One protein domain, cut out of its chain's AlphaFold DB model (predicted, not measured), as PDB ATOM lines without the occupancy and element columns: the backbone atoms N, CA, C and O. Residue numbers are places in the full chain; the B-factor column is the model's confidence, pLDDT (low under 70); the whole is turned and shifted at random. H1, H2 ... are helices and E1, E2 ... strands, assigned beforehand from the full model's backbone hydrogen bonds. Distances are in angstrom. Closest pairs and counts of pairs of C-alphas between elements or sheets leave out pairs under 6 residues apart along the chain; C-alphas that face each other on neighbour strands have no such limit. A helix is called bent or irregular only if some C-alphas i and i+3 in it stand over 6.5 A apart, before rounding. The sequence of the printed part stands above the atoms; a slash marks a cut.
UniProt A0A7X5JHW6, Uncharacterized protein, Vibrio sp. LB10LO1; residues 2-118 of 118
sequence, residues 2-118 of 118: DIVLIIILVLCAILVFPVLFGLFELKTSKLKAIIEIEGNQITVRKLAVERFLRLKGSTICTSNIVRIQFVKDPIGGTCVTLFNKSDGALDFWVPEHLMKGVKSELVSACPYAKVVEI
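AT A GLANCE: This is residues 2 to 118 of the 118 residues of an uncharacterized protein of Vibrio sp. LB10LO1 (UniProt A0A7X5JHW6). A compact head, in which two sheets wrap round one helix, H3, has a long helix, H1, as a handle. H3 packs on both the larger sheet, E6 E5 E4 E7, and the smaller one, E1 E2 E3, while residues 2 to 26 of H1 stick out from the head. The 117 printed residues hold three named helices and seven named strands, in the order H1 E1 E2 H2 E3 E4 E5 E6 H3 E7; the class is mixed, helices and strands. The larger sheet is mixed and the smaller antiparallel. The whole is loose, with a radius of gyration of the C-alphas of 18.3 A and spans of 65 by 31 by 31 A, the length made by H1.

HOW THE PARTS SIT: H1, residues 2 to 32, touches H3, residues 96 to 109, with residues 30 to 31 alone; the closest C-alphas are those of Leu 31 and Leu 98, 6.6 A apart, and the lines are about perpendicular at 83 degrees. E1, residues 35 to 38, and E2, residues 41 to 44, form a hairpin, with N 36 and O 43 at 2.9 A. E3, residues 58 to 61, is antiparallel to E2, with N 42 and O 60 at 2.8 A. H2, residues 48 to 52, touches no helix. E4, E5 and E6, residues 65 to 73, 77 to 84 and 89 to 95, form a meander, each strand the antiparallel neighbour of the one before; N 69 and O 81 are 2.9 A apart, as are N 80 and O 92. E7, residues 114 to 117, is parallel to E4, with N 68 and O 114 at 2.8 A. E6, H3 and E7 form a split strand-helix-strand unit, two strands running the same way with E5 and E4 between them; its crossover is right-handed. H3 on one face of this twisted sheet makes two layers, at a height over the sheet of 9.1 A. On the local plane H3 runs along E5 at 5 degrees. H3 is also on the sheet E1 E2 E3, at a height of 9.0 A. Every O i to N i+4 pair is within hydrogen-bond range in H2, against 25 of 27 in H1 and 8 of 10 in H3.

IN THESE COORDINATES: H1 begins at C-alpha 2 (-30.324, 35.254, -0.342) and is 43.0 A long. E4 measures 22.8 A, E5 22.6 A and E6 19.6 A. H3, 20.1 A long, is irregular: C-alphas 97 and 100 are 7.3 A apart. E7 ends at C-alpha 117 (-18.225, 22.442, 48.403).

THE WHOLE: The two C-alphas farthest apart, those of Ile 3 and Asp 87, are separated by 65.1 A. The printed part has no cut, and its links between named elements are tight. Mean pLDDT of the printed part is 85.5; residues 22, 24 to 28 and 76 are under 70.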
ATOM      1  N   ASP A   2     -30.041  34.514  -1.581       74.12
ATOM      2  CA  ASP A   2     -30.324  35.254  -0.342       74.12
ATOM      3  C   ASP A   2     -31.771  35.147   0.151       74.12
ATOM      4  O   ASP A   2     -32.003  35.020   1.345       74.12
ATOM      5  N   ILE A   3     -32.758  35.111  -0.753       80.38
ATOM      6  CA  ILE A   3     -34.179  34.998  -0.368       80.38
ATOM      7  C   ILE A   3     -34.460  33.668   0.345       80.38
ATOM      8  O   ILE A   3     -35.160  33.640   1.352       80.38
ATOM      9  N   VAL A   4     -33.873  32.570  -0.137       82.38
ATOM     10  CA  VAL A   4     -34.023  31.246   0.488       82.38
ATOM     11  C   VAL A   4     -33.373  31.231   1.875       82.38
ATOM     12  O   VAL A   4     -33.967  30.724   2.821       82.38
ATOM     13  N   LEU A   5     -32.200  31.857   2.023       82.50
ATOM     14  CA  LEU A   5     -31.518  32.005   3.310       82.50
ATOM     15  C   LEU A   5     -32.344  32.834   4.309       82.50
ATOM     16  O   LEU A   5     -32.474  32.444   5.468       82.50
ATOM     17  N   ILE A   6     -32.942  33.942   3.860       84.62
ATOM     18  CA  ILE A   6     -33.810  34.796   4.685       84.62
ATOM     19  C   ILE A   6     -35.048  34.019   5.141       84.62
ATOM     20  O   ILE A   6     -35.390  34.058   6.320       84.62
ATOM     21  N   ILE A   7     -35.690  33.266   4.246       84.94
ATOM     22  CA  ILE A   7     -36.859  32.443   4.586       84.94
ATOM     23  C   ILE A   7     -36.497  31.388   5.640       84.94
ATOM     24  O   ILE A   7     -37.237  31.217   6.609       84.94
ATOM     25  N   ILE A   8     -35.342  30.727   5.503       84.62
ATOM     26  CA  ILE A   8     -34.847  29.756   6.492       84.62
ATOM     27  C   ILE A   8     -34.595  30.433   7.844       84.62
ATOM     28  O   ILE A   8     -35.012  29.908   8.872       84.62
ATOM     29  N   LEU A   9     -33.960  31.609   7.863       84.31
ATOM     30  CA  LEU A   9     -33.707  32.359   9.099       84.31
ATOM     31  C   LEU A   9     -35.003  32.786   9.794       84.31
ATOM     32  O   LEU A   9     -35.111  32.648  11.011       84.31
ATOM     33  N   VAL A  10     -35.997  33.253   9.035       84.69
ATOM     34  CA  VAL A  10     -37.304  33.659   9.569       84.69
ATOM     35  C   VAL A  10     -38.067  32.454  10.125       84.69
ATOM     36  O   VAL A  10     -38.578  32.521  11.240       84.69
ATOM     37  N   LEU A  11     -38.090  31.323   9.412       82.69
ATOM     38  CA  LEU A  11     -38.705  30.082   9.898       82.69
ATOM     39  C   LEU A  11     -38.008  29.552  11.159       82.69
ATOM     40  O   LEU A  11     -38.680  29.182  12.120       82.69
ATOM     41  N   CYS A  12     -36.673  29.569  11.192       80.81
ATOM     42  CA  CYS A  12     -35.905  29.218  12.384       80.81
ATOM     43  C   CYS A  12     -36.221  30.157  13.550       80.81
ATOM     44  O   CYS A  12     -36.441  29.679  14.656       80.81
ATOM     45  N   ALA A  13     -36.304  31.470  13.336       81.88
ATOM     46  CA  ALA A  13     -36.655  32.407  14.399       81.88
ATOM     47  C   ALA A  13     -38.060  32.132  14.959       81.88
ATOM     48  O   ALA A  13     -38.232  32.091  16.173       81.88
ATOM     49  N   ILE A  14     -39.048  31.868  14.100       83.12
ATOM     50  CA  ILE A  14     -40.440  31.634  14.515       83.12
ATOM     51  C   ILE A  14     -40.611  30.293  15.240       83.12
ATOM     52  O   ILE A  14     -41.434  30.199  16.144       83.12
ATOM     53  N   LEU A  15     -39.853  29.255  14.879       79.88
ATOM     54  CA  LEU A  15     -39.996  27.927  15.489       79.88
ATOM     55  C   LEU A  15     -39.045  27.705  16.668       79.88
ATOM     56  O   LEU A  15     -39.443  27.167  17.699       79.88
ATOM     57  N   VAL A  16     -37.786  28.118  16.539       80.50
ATOM     58  CA  VAL A  16     -36.741  27.839  17.532       80.50
ATOM     59  C   VAL A  16     -36.856  28.782  18.724       80.50
ATOM     60  O   VAL A  16     -36.708  28.334  19.861       80.50
ATOM     61  N   PHE A  17     -37.163  30.067  18.507       79.44
ATOM     62  CA  PHE A  17     -37.231  31.035  19.603       79.44
ATOM     63  C   PHE A  17     -38.327  30.702  20.630       79.44
ATOM     64  O   PHE A  17     -37.991  30.627  21.812       79.44
ATOM     65  N   PRO A  18     -39.591  30.411  20.250       79.38
ATOM     66  CA  PRO A  18     -40.627  30.088  21.233       79.38
ATOM     67  C   PRO A  18     -40.347  28.789  21.987       79.38
ATOM     68  O   PRO A  18     -40.617  28.699  23.182       79.38
ATOM     69  N   VAL A  19     -39.765  27.790  21.315       77.31
ATOM     70  CA  VAL A  19     -39.398  26.515  21.944       77.31
ATOM     71  C   VAL A  19     -38.292  26.723  22.976       77.31
ATOM     72  O   VAL A  19     -38.419  26.266  24.113       77.31
ATOM     73  N   LEU A  20     -37.229  27.450  22.619       75.88
ATOM     74  CA  LEU A  20     -36.147  27.780  23.549       75.88
ATOM     75  C   LEU A  20     -36.646  28.638  24.715       75.88
ATOM     76  O   LEU A  20     -36.271  28.384  25.860       75.88
ATOM     77  N   PHE A  21     -37.510  29.615  24.436       74.06
ATOM     78  CA  PHE A  21     -38.099  30.481  25.449       74.06
ATOM     79  C   PHE A  21     -38.972  29.689  26.430       74.06
ATOM     80  O   PHE A  21     -38.768  29.783  27.638       74.06
ATOM     81  N   GLY A  22     -39.853  28.813  25.937       65.75
ATOM     82  CA  GLY A  22     -40.671  27.943  26.788       65.75
ATOM     83  C   GLY A  22     -39.836  26.980  27.641       65.75
ATOM     84  O   GLY A  22     -40.115  26.782  28.823       65.75
ATOM     85  N   LEU A  23     -38.752  26.422  27.089       71.38
ATOM     86  CA  LEU A  23     -37.787  25.611  27.846       71.38
ATOM     87  C   LEU A  23     -37.089  26.415  28.952       71.38
ATOM     88  O   LEU A  23     -36.850  25.889  30.044       71.38
ATOM     89  N   PHE A  24     -36.755  27.677  28.679       67.50
ATOM     90  CA  PHE A  24     -36.147  28.576  29.653       67.50
ATOM     91  C   PHE A  24     -37.126  28.945  30.774       67.50
ATOM     92  O   PHE A  24     -36.770  28.817  31.946       67.50
ATOM     93  N   GLU A  25     -38.367  29.311  30.443       68.69
ATOM     94  CA  GLU A  25     -39.430  29.567  31.424       68.69
ATOM     95  C   GLU A  25     -39.710  28.349  32.308       68.69
ATOM     96  O   GLU A  25     -39.878  28.467  33.523       68.69
ATOM     97  N   LEU A  26     -39.696  27.145  31.735       67.94
ATOM     98  CA  LEU A  26     -39.898  25.923  32.507       67.94
ATOM     99  C   LEU A  26     -38.749  25.681  33.501       67.94
ATOM    100  O   LEU A  26     -38.984  25.270  34.639       67.94
ATOM    101  N   LYS A  27     -37.501  25.945  33.091       69.69
ATOM    102  CA  LYS A  27     -36.329  25.845  33.976       69.69
ATOM    103  C   LYS A  27     -36.365  26.891  35.086       69.69
ATOM    104  O   LYS A  27     -36.130  26.538  36.242       69.69
ATOM    105  N   THR A  28     -36.679  28.143  34.764       69.69
ATOM    106  CA  THR A  28     -36.775  29.217  35.762       69.69
ATOM    107  C   THR A  28     -37.938  28.984  36.720       69.69
ATOM    108  O   THR A  28     -37.765  29.173  37.918       69.69
ATOM    109  N   SER A  29     -39.077  28.471  36.249       70.31
ATOM    110  CA  SER A  29     -40.208  28.062  37.092       70.31
ATOM    111  C   SER A  29     -39.824  26.962  38.090       70.31
ATOM    112  O   SER A  29     -40.085  27.086  39.288       70.31
ATOM    113  N   LYS A  30     -39.115  25.916  37.637       77.25
ATOM    114  CA  LYS A  30     -38.606  24.850  38.521       77.25
ATOM    115  C   LYS A  30     -37.594  25.363  39.545       77.25
ATOM    116  O   LYS A  30     -37.573  24.872  40.670       77.25
ATOM    117  N   LEU A  31     -36.768  26.336  39.169       78.00
ATOM    118  CA  LEU A  31     -35.808  26.955  40.077       78.00
ATOM    119  C   LEU A  31     -36.500  27.855  41.113       78.00
ATOM    120  O   LEU A  31     -36.263  27.672  42.307       78.00
ATOM    121  N   LYS A  32     -37.427  28.721  40.669       78.25
ATOM    122  CA  LYS A  32     -38.283  29.564  41.525       78.25
ATOM    123  C   LYS A  32     -39.115  28.750  42.514       78.25
ATOM    124  O   LYS A  32     -39.412  29.203  43.617       78.25
ATOM    125  N   ALA A  33     -39.464  27.517  42.148       78.25
ATOM    126  CA  ALA A  33     -40.143  26.605  43.054       78.25
ATOM    127  C   ALA A  33     -39.283  26.221  44.272       78.25
ATOM    128  O   ALA A  33     -39.860  25.923  45.308       78.25
ATOM    129  N   ILE A  34     -37.945  26.233  44.184       84.31
ATOM    130  CA  ILE A  34     -37.038  25.864  45.290       84.31
ATOM    131  C   ILE A  34     -36.518  27.102  46.019       84.31
ATOM    132  O   ILE A  34     -36.604  27.167  47.246       84.31
ATOM    133  N   ILE A  35     -35.976  28.058  45.264       89.75
ATOM    134  CA  ILE A  35     -35.452  29.320  45.781       89.75
ATOM    135  C   ILE A  35     -36.088  30.484  45.035       89.75
ATOM    136  O   ILE A  35     -36.189  30.475  43.814       89.75
ATOM    137  N   GLU A  36     -36.490  31.505  45.768       89.50
ATOM    138  CA  GLU A  36     -37.030  32.739  45.215       89.50
ATOM    139  C   GLU A  36     -36.262  33.905  45.818       89.50
ATOM    140  O   GLU A  36     -36.178  34.030  47.037       89.50
ATOM    141  N   ILE A  37     -35.641  34.713  44.962       88.19
ATOM    142  CA  ILE A  37     -34.811  35.842  45.378       88.19
ATOM    143  C   ILE A  37     -35.555  37.117  45.004       88.19
ATOM    144  O   ILE A  37     -35.796  37.384  43.827       88.19
ATOM    145  N   GLU A  38     -35.906  37.898  46.018       87.88
ATOM    146  CA  GLU A  38     -36.591  39.179  45.874       87.88
ATOM    147  C   GLU A  38     -35.793  40.251  46.617       87.88
ATOM    148  O   GLU A  38     -35.807  40.348  47.848       87.88
ATOM    149  N   GLY A  39     -35.040  41.050  45.859       87.69
ATOM    150  CA  GLY A  39     -34.167  42.082  46.413       87.69
ATOM    151  C   GLY A  39     -33.143  41.501  47.393       87.69
ATOM    152  O   GLY A  39     -32.268  40.733  47.008       87.69
ATOM    153  N   ASN A  40     -33.253  41.881  48.668       90.44
ATOM    154  CA  ASN A  40     -32.335  41.471  49.738       90.44
ATOM    155  C   ASN A  40     -32.828  40.229  50.513       90.44
ATOM    156  O   ASN A  40     -32.388  39.979  51.635       90.44
ATOM    157  N   GLN A  41     -33.789  39.477  49.968       91.25
ATOM    158  CA  GLN A  41     -34.371  38.302  50.614       91.25
ATOM    159  C   GLN A  41     -34.287  37.070  49.713       91.25
ATOM    160  O   GLN A  41     -34.563  37.136  48.519       91.25
ATOM    161  N   ILE A  42     -33.942  35.933  50.317       91.50
ATOM    162  CA  ILE A  42     -34.052  34.599  49.729       91.50
ATOM    163  C   ILE A  42     -35.162  33.864  50.461       91.50
ATOM    164  O   ILE A  42     -35.075  33.654  51.670       91.50
ATOM    165  N   THR A  43     -36.175  33.426  49.732       91.62
ATOM    166  CA  THR A  43     -37.196  32.505  50.220       91.62
ATOM    167  C   THR A  43     -36.875  31.100  49.730       91.62
ATOM    168  O   THR A  43     -36.762  30.855  48.533       91.62
ATOM    169  N   VAL A  44     -36.736  30.163  50.661       91.94
ATOM    170  CA  VAL A  44     -36.420  28.759  50.393       91.94
ATOM    171  C   VAL A  44     -37.626  27.892  50.729       91.94
ATOM    172  O   VAL A  44     -38.107  27.893  51.863       91.94
ATOM    173  N   ARG A  45     -38.089  27.110  49.752       89.50
ATOM    174  CA  ARG A  45     -39.161  26.115  49.910       89.50
ATOM    175  C   ARG A  45     -38.531  24.735  50.079       89.50
ATOM    176  O   ARG A  45     -38.088  24.092  49.118       89.50
ATOM    177  N   LYS A  46     -38.429  24.295  51.330       85.06
ATOM    178  CA  LYS A  46     -37.735  23.068  51.728       85.06
ATOM    179  C   LYS A  46     -38.528  21.830  51.340       85.06
ATOM    180  O   LYS A  46     -37.955  20.880  50.812       85.06
ATOM    181  N   LEU A  47     -39.835  21.849  51.589       82.06
ATOM    182  CA  LEU A  47     -40.695  20.678  51.440       82.06
ATOM    183  C   LEU A  47     -41.290  20.603  50.036       82.06
ATOM    184  O   LEU A  47     -41.657  21.617  49.452       82.06
ATOM    185  N   ALA A  48     -41.483  19.390  49.513       77.44
ATOM    186  CA  ALA A  48     -42.134  19.193  48.214       77.44
ATOM    187  C   ALA A  48     -43.541  19.821  48.164       77.44
ATOM    188  O   ALA A  48     -43.926  20.388  47.144       77.44
ATOM    189  N   VAL A  49     -44.267  19.787  49.287       78.94
ATOM    190  CA  VAL A  49     -45.592  20.408  49.431       78.94
ATOM    191  C   VAL A  49     -45.515  21.930  49.300       78.94
ATOM    192  O   VAL A  49     -46.332  22.517  48.595       78.94
ATOM    193  N   GLU A  50     -44.507  22.573  49.901       81.50
ATOM    194  CA  GLU A  50     -44.296  24.021  49.764       81.50
ATOM    195  C   GLU A  50     -44.024  24.409  48.309       81.50
ATOM    196  O   GLU A  50     -44.529  25.422  47.832       81.50
ATOM    197  N   ARG A  51     -43.268  23.574  47.587       81.00
ATOM    198  CA  ARG A  51     -42.944  23.773  46.166       81.00
ATOM    199  C   ARG A  51     -44.174  23.602  45.277       81.00
ATOM    200  O   ARG A  51     -44.403  24.418  44.390       81.00
ATOM    201  N   PHE A  52     -44.960  22.553  45.520       76.81
ATOM    202  CA  PHE A  52     -46.126  22.206  44.706       76.81
ATOM    203  C   PHE A  52     -47.284  23.191  44.900       76.81
ATOM    204  O   PHE A  52     -47.865  23.663  43.927       76.81
ATOM    205  N   LEU A  53     -47.578  23.550  46.154       78.88
ATOM    206  CA  LEU A  53     -48.664  24.469  46.510       78.88
ATOM    207  C   LEU A  53     -48.229  25.943  46.541       78.88
ATOM    208  O   LEU A  53     -49.026  26.802  46.906       78.88
ATOM    209  N   ARG A  54     -46.972  26.246  46.179       76.50
ATOM    210  CA  ARG A  54     -46.376  27.596  46.239       76.50
ATOM    211  C   ARG A  54     -46.551  28.263  47.609       76.50
ATOM    212  O   ARG A  54     -46.775  29.469  47.697       76.50
ATOM    213  N   LEU A  55     -46.439  27.481  48.683       80.19
ATOM    214  CA  LEU A  55     -46.561  28.002  50.042       80.19
ATOM    215  C   LEU A  55     -45.392  28.934  50.362       80.19
ATOM    216  O   LEU A  55     -44.329  28.901  49.725       80.19
ATOM    217  N   LYS A  56     -45.607  29.778  51.372       79.56
ATOM    218  CA  LYS A  56     -44.579  30.675  51.889       79.56
ATOM    219  C   LYS A  56     -43.459  29.829  52.504       79.56
ATOM    220  O   LYS A  56     -43.702  29.088  53.451       79.56
ATOM    221  N   GLY A  57     -42.269  29.902  51.911       85.31
ATOM    222  CA  GLY A  57     -41.082  29.201  52.395       85.31
ATOM    223  C   GLY A  57     -40.416  29.917  53.573       85.31
ATOM    224  O   GLY A  57     -40.913  30.920  54.084       85.31
ATOM    225  N   SER A  58     -39.251  29.420  53.977       88.56
ATOM    226  CA  SER A  58     -38.392  30.097  54.953       88.56
ATOM    227  C   SER A  58     -37.654  31.254  54.287       88.56
ATOM    228  O   SER A  58     -36.926  31.033  53.322       88.56
ATOM    229  N   THR A  59     -37.806  32.467  54.810       90.31
ATOM    230  CA  THR A  59     -37.155  33.660  54.254       90.31
ATOM    231  C   THR A  59     -35.928  34.053  55.069       90.31
ATOM    232  O   THR A  59     -35.981  34.119  56.297       90.31
ATOM    233  N   ILE A  60     -34.819  34.336  54.387       90.69
ATOM    234  CA  ILE A  60     -33.562  34.804  54.973       90.69
ATOM    235  C   ILE A  60     -33.055  36.023  54.211       90.69
ATOM    236  O   ILE A  60     -33.130  36.100  52.989       90.69
ATOM    237  N   CYS A  61     -32.507  36.978  54.955       91.19
ATOM    238  CA  CYS A  61     -31.867  38.166  54.410       91.19
ATOM    239  C   CYS A  61     -30.517  37.807  53.757       91.19
ATOM    240  O   CYS A  61     -29.659  37.232  54.432       91.19
ATOM    241  N   THR A  62     -30.301  38.158  52.485       90.12
ATOM    242  CA  THR A  62     -29.054  37.841  51.753       90.12
ATOM    243  C   THR A  62     -27.832  38.465  52.424       90.12
ATOM    244  O   THR A  62     -26.807  37.809  52.584       90.12
ATOM    245  N   SER A  63     -27.956  39.699  52.929       88.94
ATOM    246  CA  SER A  63     -26.884  40.403  53.650       88.94
ATOM    247  C   SER A  63     -26.491  39.762  54.990       88.94
ATOM    248  O   SER A  63     -25.450  40.106  55.567       88.94
ATOM    249  N   ASN A  64     -27.302  38.828  55.494       91.62
ATOM    250  CA  ASN A  64     -27.006  38.063  56.700       91.62
ATOM    251  C   ASN A  64     -26.321  36.732  56.402       91.62
ATOM    252  O   ASN A  64     -25.842  36.114  57.348       91.62
ATOM    253  N   ILE A  65     -26.259  36.289  55.145       94.00
ATOM    254  CA  ILE A  65     -25.627  35.023  54.771       94.00
ATOM    255  C   ILE A  65     -24.107  35.219  54.719       94.00
ATOM    256  O   ILE A  65     -23.599  36.068  53.990       94.00
ATOM    257  N   VAL A  66     -23.378  34.421  55.500       94.81
ATOM    258  CA  VAL A  66     -21.906  34.467  55.598       94.81
ATOM    259  C   VAL A  66     -21.233  33.295  54.901       94.81
ATOM    260  O   VAL A  66     -20.096  33.412  54.444       94.81
ATOM    261  N   ARG A  67     -21.923  32.154  54.800       94.69
ATOM    262  CA  ARG A  67     -21.404  30.949  54.154       94.69
ATOM    263  C   ARG A  67     -22.527  30.185  53.471       94.69
ATOM    264  O   ARG A  67     -23.603  30.020  54.038       94.69
ATOM    265  N   ILE A  68     -22.236  29.686  52.279       96.06
ATOM    266  CA  ILE A  68     -23.087  28.776  51.519       96.06
ATOM    267  C   ILE A  68     -22.303  27.479  51.361       96.06
ATOM    268  O   ILE A  68     -21.192  27.491  50.830       96.06
ATOM    269  N   GLN A  69     -22.861  26.377  51.846       95.69
ATOM    270  CA  GLN A  69     -22.232  25.064  51.780       95.69
ATOM    271  C   GLN A  69     -23.051  24.136  50.892       95.69
ATOM    272  O   GLN A  69     -24.265  24.049  51.045       95.69
ATOM    273  N   PHE A  70     -22.372  23.438  49.991       94.50
ATOM    274  CA  PHE A  70     -22.946  22.426  49.116       94.50
ATOM    275  C   PHE A  70     -22.373  21.069  49.516       94.50
ATOM    276  O   PHE A  70     -21.157  20.904  49.508       94.50
ATOM    277  N   VAL A  71     -23.239  20.123  49.871       93.56
ATOM    278  CA  VAL A  71     -22.858  18.745  50.207       93.56
ATOM    279  C   VAL A  71     -23.528  17.812  49.214       93.56
ATOM    280  O   VAL A  71     -24.762  17.765  49.136       93.56
ATOM    281  N   LYS A  72     -22.729  17.099  48.418       89.69
ATOM    282  CA  LYS A  72     -23.269  16.175  47.413       89.69
ATOM    283  C   LYS A  72     -23.696  14.865  48.075       89.69
ATOM    284  O   LYS A  72     -22.896  14.206  48.729       89.69
ATOM    285  N   ASP A  73     -24.949  14.473  47.869       85.50
ATOM    286  CA  ASP A  73     -25.449  13.161  48.274       85.50
ATOM    287  C   ASP A  73     -25.221  12.156  47.129       85.50
ATOM    288  O   ASP A  73     -25.630  12.431  45.991       85.50
ATOM    289  N   PRO A  74     -24.592  10.995  47.395       72.88
ATOM    290  CA  PRO A  74     -24.413   9.938  46.403       72.88
ATOM    291  C   PRO A  74     -25.722   9.403  45.791       72.88
ATOM    292  O   PRO A  74     -25.673   8.823  44.710       72.88
ATOM    293  N   ILE A  75     -26.883   9.596  46.432       71.00
ATOM    294  CA  ILE A  75     -28.175   9.023  46.006       71.00
ATOM    295  C   ILE A  75     -28.978   9.969  45.078       71.00
ATOM    296  O   ILE A  75     -30.008   9.576  44.530       71.00
ATOM    297  N   GLY A  76     -28.479  11.181  44.786       65.81
ATOM    298  CA  GLY A  76     -28.976  11.978  43.645       65.81
ATOM    299  C   GLY A  76     -29.453  13.398  43.954       65.81
ATOM    300  O   GLY A  76     -30.385  13.901  43.318       65.81
ATOM    301  N   GLY A  77     -28.809  14.083  44.898       84.62
ATOM    302  CA  GLY A  77     -29.109  15.478  45.207       84.62
ATOM    303  C   GLY A  77     -27.929  16.218  45.823       84.62
ATOM    304  O   GLY A  77     -26.871  15.654  46.089       84.62
ATOM    305  N   THR A  78     -28.111  17.511  46.050       91.12
ATOM    306  CA  THR A  78     -27.164  18.330  46.805       91.12
ATOM    307  C   THR A  78     -27.918  18.993  47.942       91.12
ATOM    308  O   THR A  78     -28.908  19.695  47.710       91.12
ATOM    309  N   CYS A  79     -27.466  18.757  49.169       92.00
ATOM    310  CA  CYS A  79     -27.916  19.526  50.315       92.00
ATOM    311  C   CYS A  79     -27.198  20.876  50.282       92.00
ATOM    312  O   CYS A  79     -25.973  20.935  50.161       92.00
ATOM    313  N   VAL A  80     -27.968  21.957  50.337       94.62
ATOM    314  CA  VAL A  80     -27.452  23.321  50.397       94.62
ATOM    315  C   VAL A  80     -27.769  23.891  51.765       94.62
ATOM    316  O   VAL A  80     -28.934  23.926  52.163       94.62
ATOM    317  N   THR A  81     -26.740  24.376  52.452       94.88
ATOM    318  CA  THR A  81     -26.869  25.037  53.750       94.88
ATOM    319  C   THR A  81     -26.500  26.508  53.636       94.88
ATOM    320  O   THR A  81     -25.386  26.851  53.230       94.88
ATOM    321  N   LEU A  82     -27.419  27.388  54.039       94.81
ATOM    322  CA  LEU A  82     -27.170  28.825  54.180       94.81
ATOM    323  C   LEU A  82     -26.888  29.141  55.647       94.81
ATOM    324  O   LEU A  82     -27.779  29.012  56.485       94.81
ATOM    325  N   PHE A  83     -25.669  29.574  55.958       94.44
ATOM    326  CA  PHE A  83     -25.284  30.003  57.302       94.44
ATOM    327  C   PHE A  83     -25.422  31.513  57.429       94.44
ATOM    328  O   PHE A  83     -24.907  32.257  56.586       94.44
ATOM    329  N   ASN A  84     -26.089  31.964  58.487       92.81
ATOM    330  CA  ASN A  84     -26.272  33.376  58.783       92.81
ATOM    331  C   ASN A  84     -25.278  33.889  59.849       92.81
ATOM    332  O   ASN A  84     -24.560  33.116  60.474       92.81
ATOM    333  N   LYS A  85     -25.240  35.210  60.053       91.12
ATOM    334  CA  LYS A  85     -24.392  35.892  61.055       91.12
ATOM    335  C   LYS A  85     -24.710  35.552  62.519       91.12
ATOM    336  O   LYS A  85     -23.906  35.864  63.385       91.12
ATOM    337  N   SER A  86     -25.878  34.982  62.796       89.44
ATOM    338  CA  SER A  86     -26.367  34.650  64.141       89.44
ATOM    339  C   SER A  86     -26.215  33.158  64.456       89.44
ATOM    340  O   SER A  86     -27.024  32.613  65.200       89.44
ATOM    341  N   ASP A  87     -25.245  32.489  63.826       83.19
ATOM    342  CA  ASP A  87     -25.009  31.039  63.912       83.19
ATOM    343  C   ASP A  87     -26.205  30.157  63.501       83.19
ATOM    344  O   ASP A  87     -26.221  28.948  63.725       83.19
ATOM    345  N   GLY A  88     -27.208  30.735  62.837       89.50
ATOM    346  CA  GLY A  88     -28.327  30.000  62.265       89.50
ATOM    347  C   GLY A  88     -27.957  29.362  60.929       89.50
ATOM    348  O   GLY A  88     -27.226  29.944  60.124       89.50
ATOM    349  N   ALA A  89     -28.517  28.183  60.664       92.06
ATOM    350  CA  ALA A  89     -28.342  27.454  59.416       92.06
ATOM    351  C   ALA A  89     -29.698  27.118  58.782       92.06
ATOM    352  O   ALA A  89     -30.666  26.791  59.473       92.06
ATOM    353  N   LEU A  90     -29.768  27.198  57.454       92.62
ATOM    354  CA  LEU A  90     -30.940  26.809  56.683       92.62
ATOM    355  C   LEU A  90     -30.573  25.771  55.629       92.62
ATOM    356  O   LEU A  90     -30.015  26.116  54.590       92.62
ATOM    357  N   ASP A  91     -30.961  24.528  55.894       92.19
ATOM    358  CA  ASP A  91     -30.745  23.407  54.980       92.19
ATOM    359  C   ASP A  91     -31.918  23.211  54.022       92.19
ATOM    360  O   ASP A  91     -33.088  23.302  54.424       92.19
ATOM    361  N   PHE A  92     -31.609  22.900  52.765       91.69
ATOM    362  CA  PHE A  92     -32.587  22.479  51.771       91.69
ATOM    363  C   PHE A  92     -31.975  21.604  50.675       91.69
ATOM    364  O   PHE A  92     -30.812  21.732  50.308       91.69
ATOM    365  N   TRP A  93     -32.804  20.723  50.115       90.56
ATOM    366  CA  TRP A  93     -32.394  19.775  49.084       90.56
ATOM    367  C   TRP A  93     -32.638  20.302  47.679       90.56
ATOM    368  O   TRP A  93     -33.757  20.714  47.343       90.56
ATOM    369  N   VAL A  94     -31.615  20.210  46.836       89.88
ATOM    370  CA  VAL A  94     -31.673  20.616  45.435       89.88
ATOM    371  C   VAL A  94     -31.371  19.420  44.528       89.88
ATOM    372  O   VAL A  94     -30.333  18.778  44.686       89.88
ATOM    373  N   PRO A  95     -32.244  19.122  43.550       87.19
ATOM    374  CA  PRO A  95     -31.964  18.123  42.522       87.19
ATOM    375  C   PRO A  95     -30.748  18.503  41.664       87.19
ATOM    376  O   PRO A  95     -30.599  19.665  41.283       87.19
ATOM    377  N   GLU A  96     -29.934  17.522  41.268       86.81
ATOM    378  CA  GLU A  96     -28.680  17.753  40.524       86.81
ATOM    379  C   GLU A  96     -28.889  18.569  39.231       86.81
ATOM    380  O   GLU A  96     -28.143  19.506  38.947       86.81
ATOM    381  N   HIS A  97     -29.982  18.315  38.502       83.81
ATOM    382  CA  HIS A  97     -30.318  19.041  37.270       83.81
ATOM    383  C   HIS A  97     -30.629  20.542  37.468       83.81
ATOM    384  O   HIS A  97     -30.614  21.296  36.494       83.81
ATOM    385  N   LEU A  98     -30.910  20.988  38.699       87.25
ATOM    386  CA  LEU A  98     -31.154  22.398  39.048       87.25
ATOM    387  C   LEU A  98     -29.966  23.047  39.765       87.25
ATOM    388  O   LEU A  98     -29.948  24.268  39.926       87.25
ATOM    389  N   MET A  99     -28.957  22.265  40.154       89.38
ATOM    390  CA  MET A  99     -27.853  22.721  40.998       89.38
ATOM    391  C   MET A  99     -27.063  23.872  40.375       89.38
ATOM    392  O   MET A  99     -26.798  24.871  41.037       89.38
ATOM    393  N   LYS A 100     -26.771  23.801  39.070       89.19
ATOM    394  CA  LYS A 100     -26.069  24.882  38.358       89.19
ATOM    395  C   LYS A 100     -26.818  26.216  38.446       89.19
ATOM    396  O   LYS A 100     -26.194  27.251  38.655       89.19
ATOM    397  N   GLY A 101     -28.143  26.181  38.296       88.12
ATOM    398  CA  GLY A 101     -28.981  27.372  38.405       88.12
ATOM    399  C   GLY A 101     -29.003  27.905  39.833       88.12
ATOM    400  O   GLY A 101     -28.744  29.084  40.047       88.12
ATOM    401  N   VAL A 102     -29.239  27.025  40.813       90.88
ATOM    402  CA  VAL A 102     -29.300  27.410  42.230       90.88
ATOM    403  C   VAL A 102     -27.981  28.015  42.695       90.88
ATOM    404  O   VAL A 102     -27.978  29.075  43.311       90.88
ATOM    405  N   LYS A 103     -26.852  27.393  42.349       92.25
ATOM    406  CA  LYS A 103     -25.524  27.918  42.673       92.25
ATOM    407  C   LYS A 103     -25.303  29.303  42.063       92.25
ATOM    408  O   LYS A 103     -24.848  30.196  42.766       92.25
ATOM    409  N   SER A 104     -25.646  29.494  40.786       91.75
ATOM    410  CA  SER A 104     -25.501  30.788  40.105       91.75
ATOM    411  C   SER A 104     -26.299  31.897  40.794       91.75
ATOM    412  O   SER A 104     -25.770  32.976  41.047       91.75
ATOM    413  N   GLU A 105     -27.557  31.617  41.124       91.75
ATOM    414  CA  GLU A 105     -28.468  32.557  41.784       91.75
ATOM    415  C   GLU A 105     -28.013  32.897  43.209       91.75
ATOM    416  O   GLU A 105     -27.940  34.066  43.577       91.75
ATOM    417  N   LEU A 106     -27.607  31.897  43.998       92.25
ATOM    418  CA  LEU A 106     -27.111  32.116  45.359       92.25
ATOM    419  C   LEU A 106     -25.814  32.931  45.388       92.25
ATOM    420  O   LEU A 106     -25.681  33.828  46.218       92.25
ATOM    421  N   VAL A 107     -24.874  32.648  44.482       92.12
ATOM    422  CA  VAL A 107     -23.621  33.413  44.365       92.12
ATOM    423  C   VAL A 107     -23.900  34.855  43.942       92.12
ATOM    424  O   VAL A 107     -23.296  35.775  44.489       92.12
ATOM    425  N   SER A 108     -24.844  35.067  43.020       91.62
ATOM    426  CA  SER A 108     -25.250  36.412  42.602       91.62
ATOM    427  C   SER A 108     -25.951  37.183  43.724       91.62
ATOM    428  O   SER A 108     -25.706  38.374  43.895       91.62
ATOM    429  N   ALA A 109     -26.821  36.524  44.491       90.56
ATOM    430  CA  ALA A 109     -27.594  37.159  45.556       90.56
ATOM    431  C   ALA A 109     -26.777  37.410  46.831       90.56
ATOM    432  O   ALA A 109     -27.076  38.333  47.585       90.56
ATOM    433  N   CYS A 110     -25.746  36.596  47.079       92.12
ATOM    434  CA  CYS A 110     -24.891  36.664  48.264       92.12
ATOM    435  C   CYS A 110     -23.411  36.840  47.872       92.12
ATOM    436  O   CYS A 110     -22.601  35.950  48.141       92.12
ATOM    437  N   PRO A 111     -23.019  37.983  47.281       89.75
ATOM    438  CA  PRO A 111     -21.676  38.166  46.720       89.75
ATOM    439  C   PRO A 111     -20.553  38.121  47.767       89.75
ATOM    440  O   PRO A 111     -19.402  37.856  47.431       89.75
ATOM    441  N   TYR A 112     -20.875  38.369  49.039       90.06
ATOM    442  CA  TYR A 112     -19.914  38.363  50.148       90.06
ATOM    443  C   TYR A 112     -19.889  37.044  50.930       90.06
ATOM    444  O   TYR A 112     -19.091  36.901  51.858       90.06
ATOM    445  N   ALA A 113     -20.762  36.087  50.603       92.50
ATOM    446  CA  ALA A 113     -20.807  34.812  51.303       92.50
ATOM    447  C   ALA A 113     -19.672  33.894  50.835       92.50
ATOM    448  O   ALA A 113     -19.407  33.750  49.641       92.50
ATOM    449  N   LYS A 114     -19.024  33.203  51.777       94.38
ATOM    450  CA  LYS A 114     -18.033  32.176  51.449       94.38
ATOM    451  C   LYS A 114     -18.733  30.945  50.876       94.38
ATOM    452  O   LYS A 114     -19.563  30.340  51.550       94.38
ATOM    453  N   VAL A 115     -18.357  30.538  49.671       94.25
ATOM    454  CA  VAL A 115     -18.862  29.311  49.041       94.25
ATOM    455  C   VAL A 115     -17.943  28.140  49.379       94.25
ATOM    456  O   VAL A 115     -16.727  28.247  49.227       94.25
ATOM    457  N   VAL A 116     -18.516  27.033  49.854       94.19
ATOM    458  CA  VAL A 116     -17.795  25.802  50.208       94.19
ATOM    459  C   VAL A 116     -18.498  24.605  49.573       94.19
ATOM    460  O   VAL A 116     -19.716  24.487  49.672       94.19
ATOM    461  N   GLU A 117     -17.735  23.713  48.951       90.06
ATOM    462  CA  GLU A 117     -18.225  22.442  48.403       90.06
ATOM    463  C   GLU A 117     -17.534  21.297  49.145       90.06
ATOM    464  O   GLU A 117     -16.318  21.357  49.346       90.06
ATOM    465  N   ILE A 118     -18.315  20.311  49.596       83.50
ATOM    466  CA  ILE A 118     -17.863  19.136  50.356       83.50
ATOM    467  C   ILE A 118     -18.356  17.864  49.671       83.50
ATOM    468  O   ILE A 118     -19.553  17.822  49.289       83.50
TER     469      ILE A 118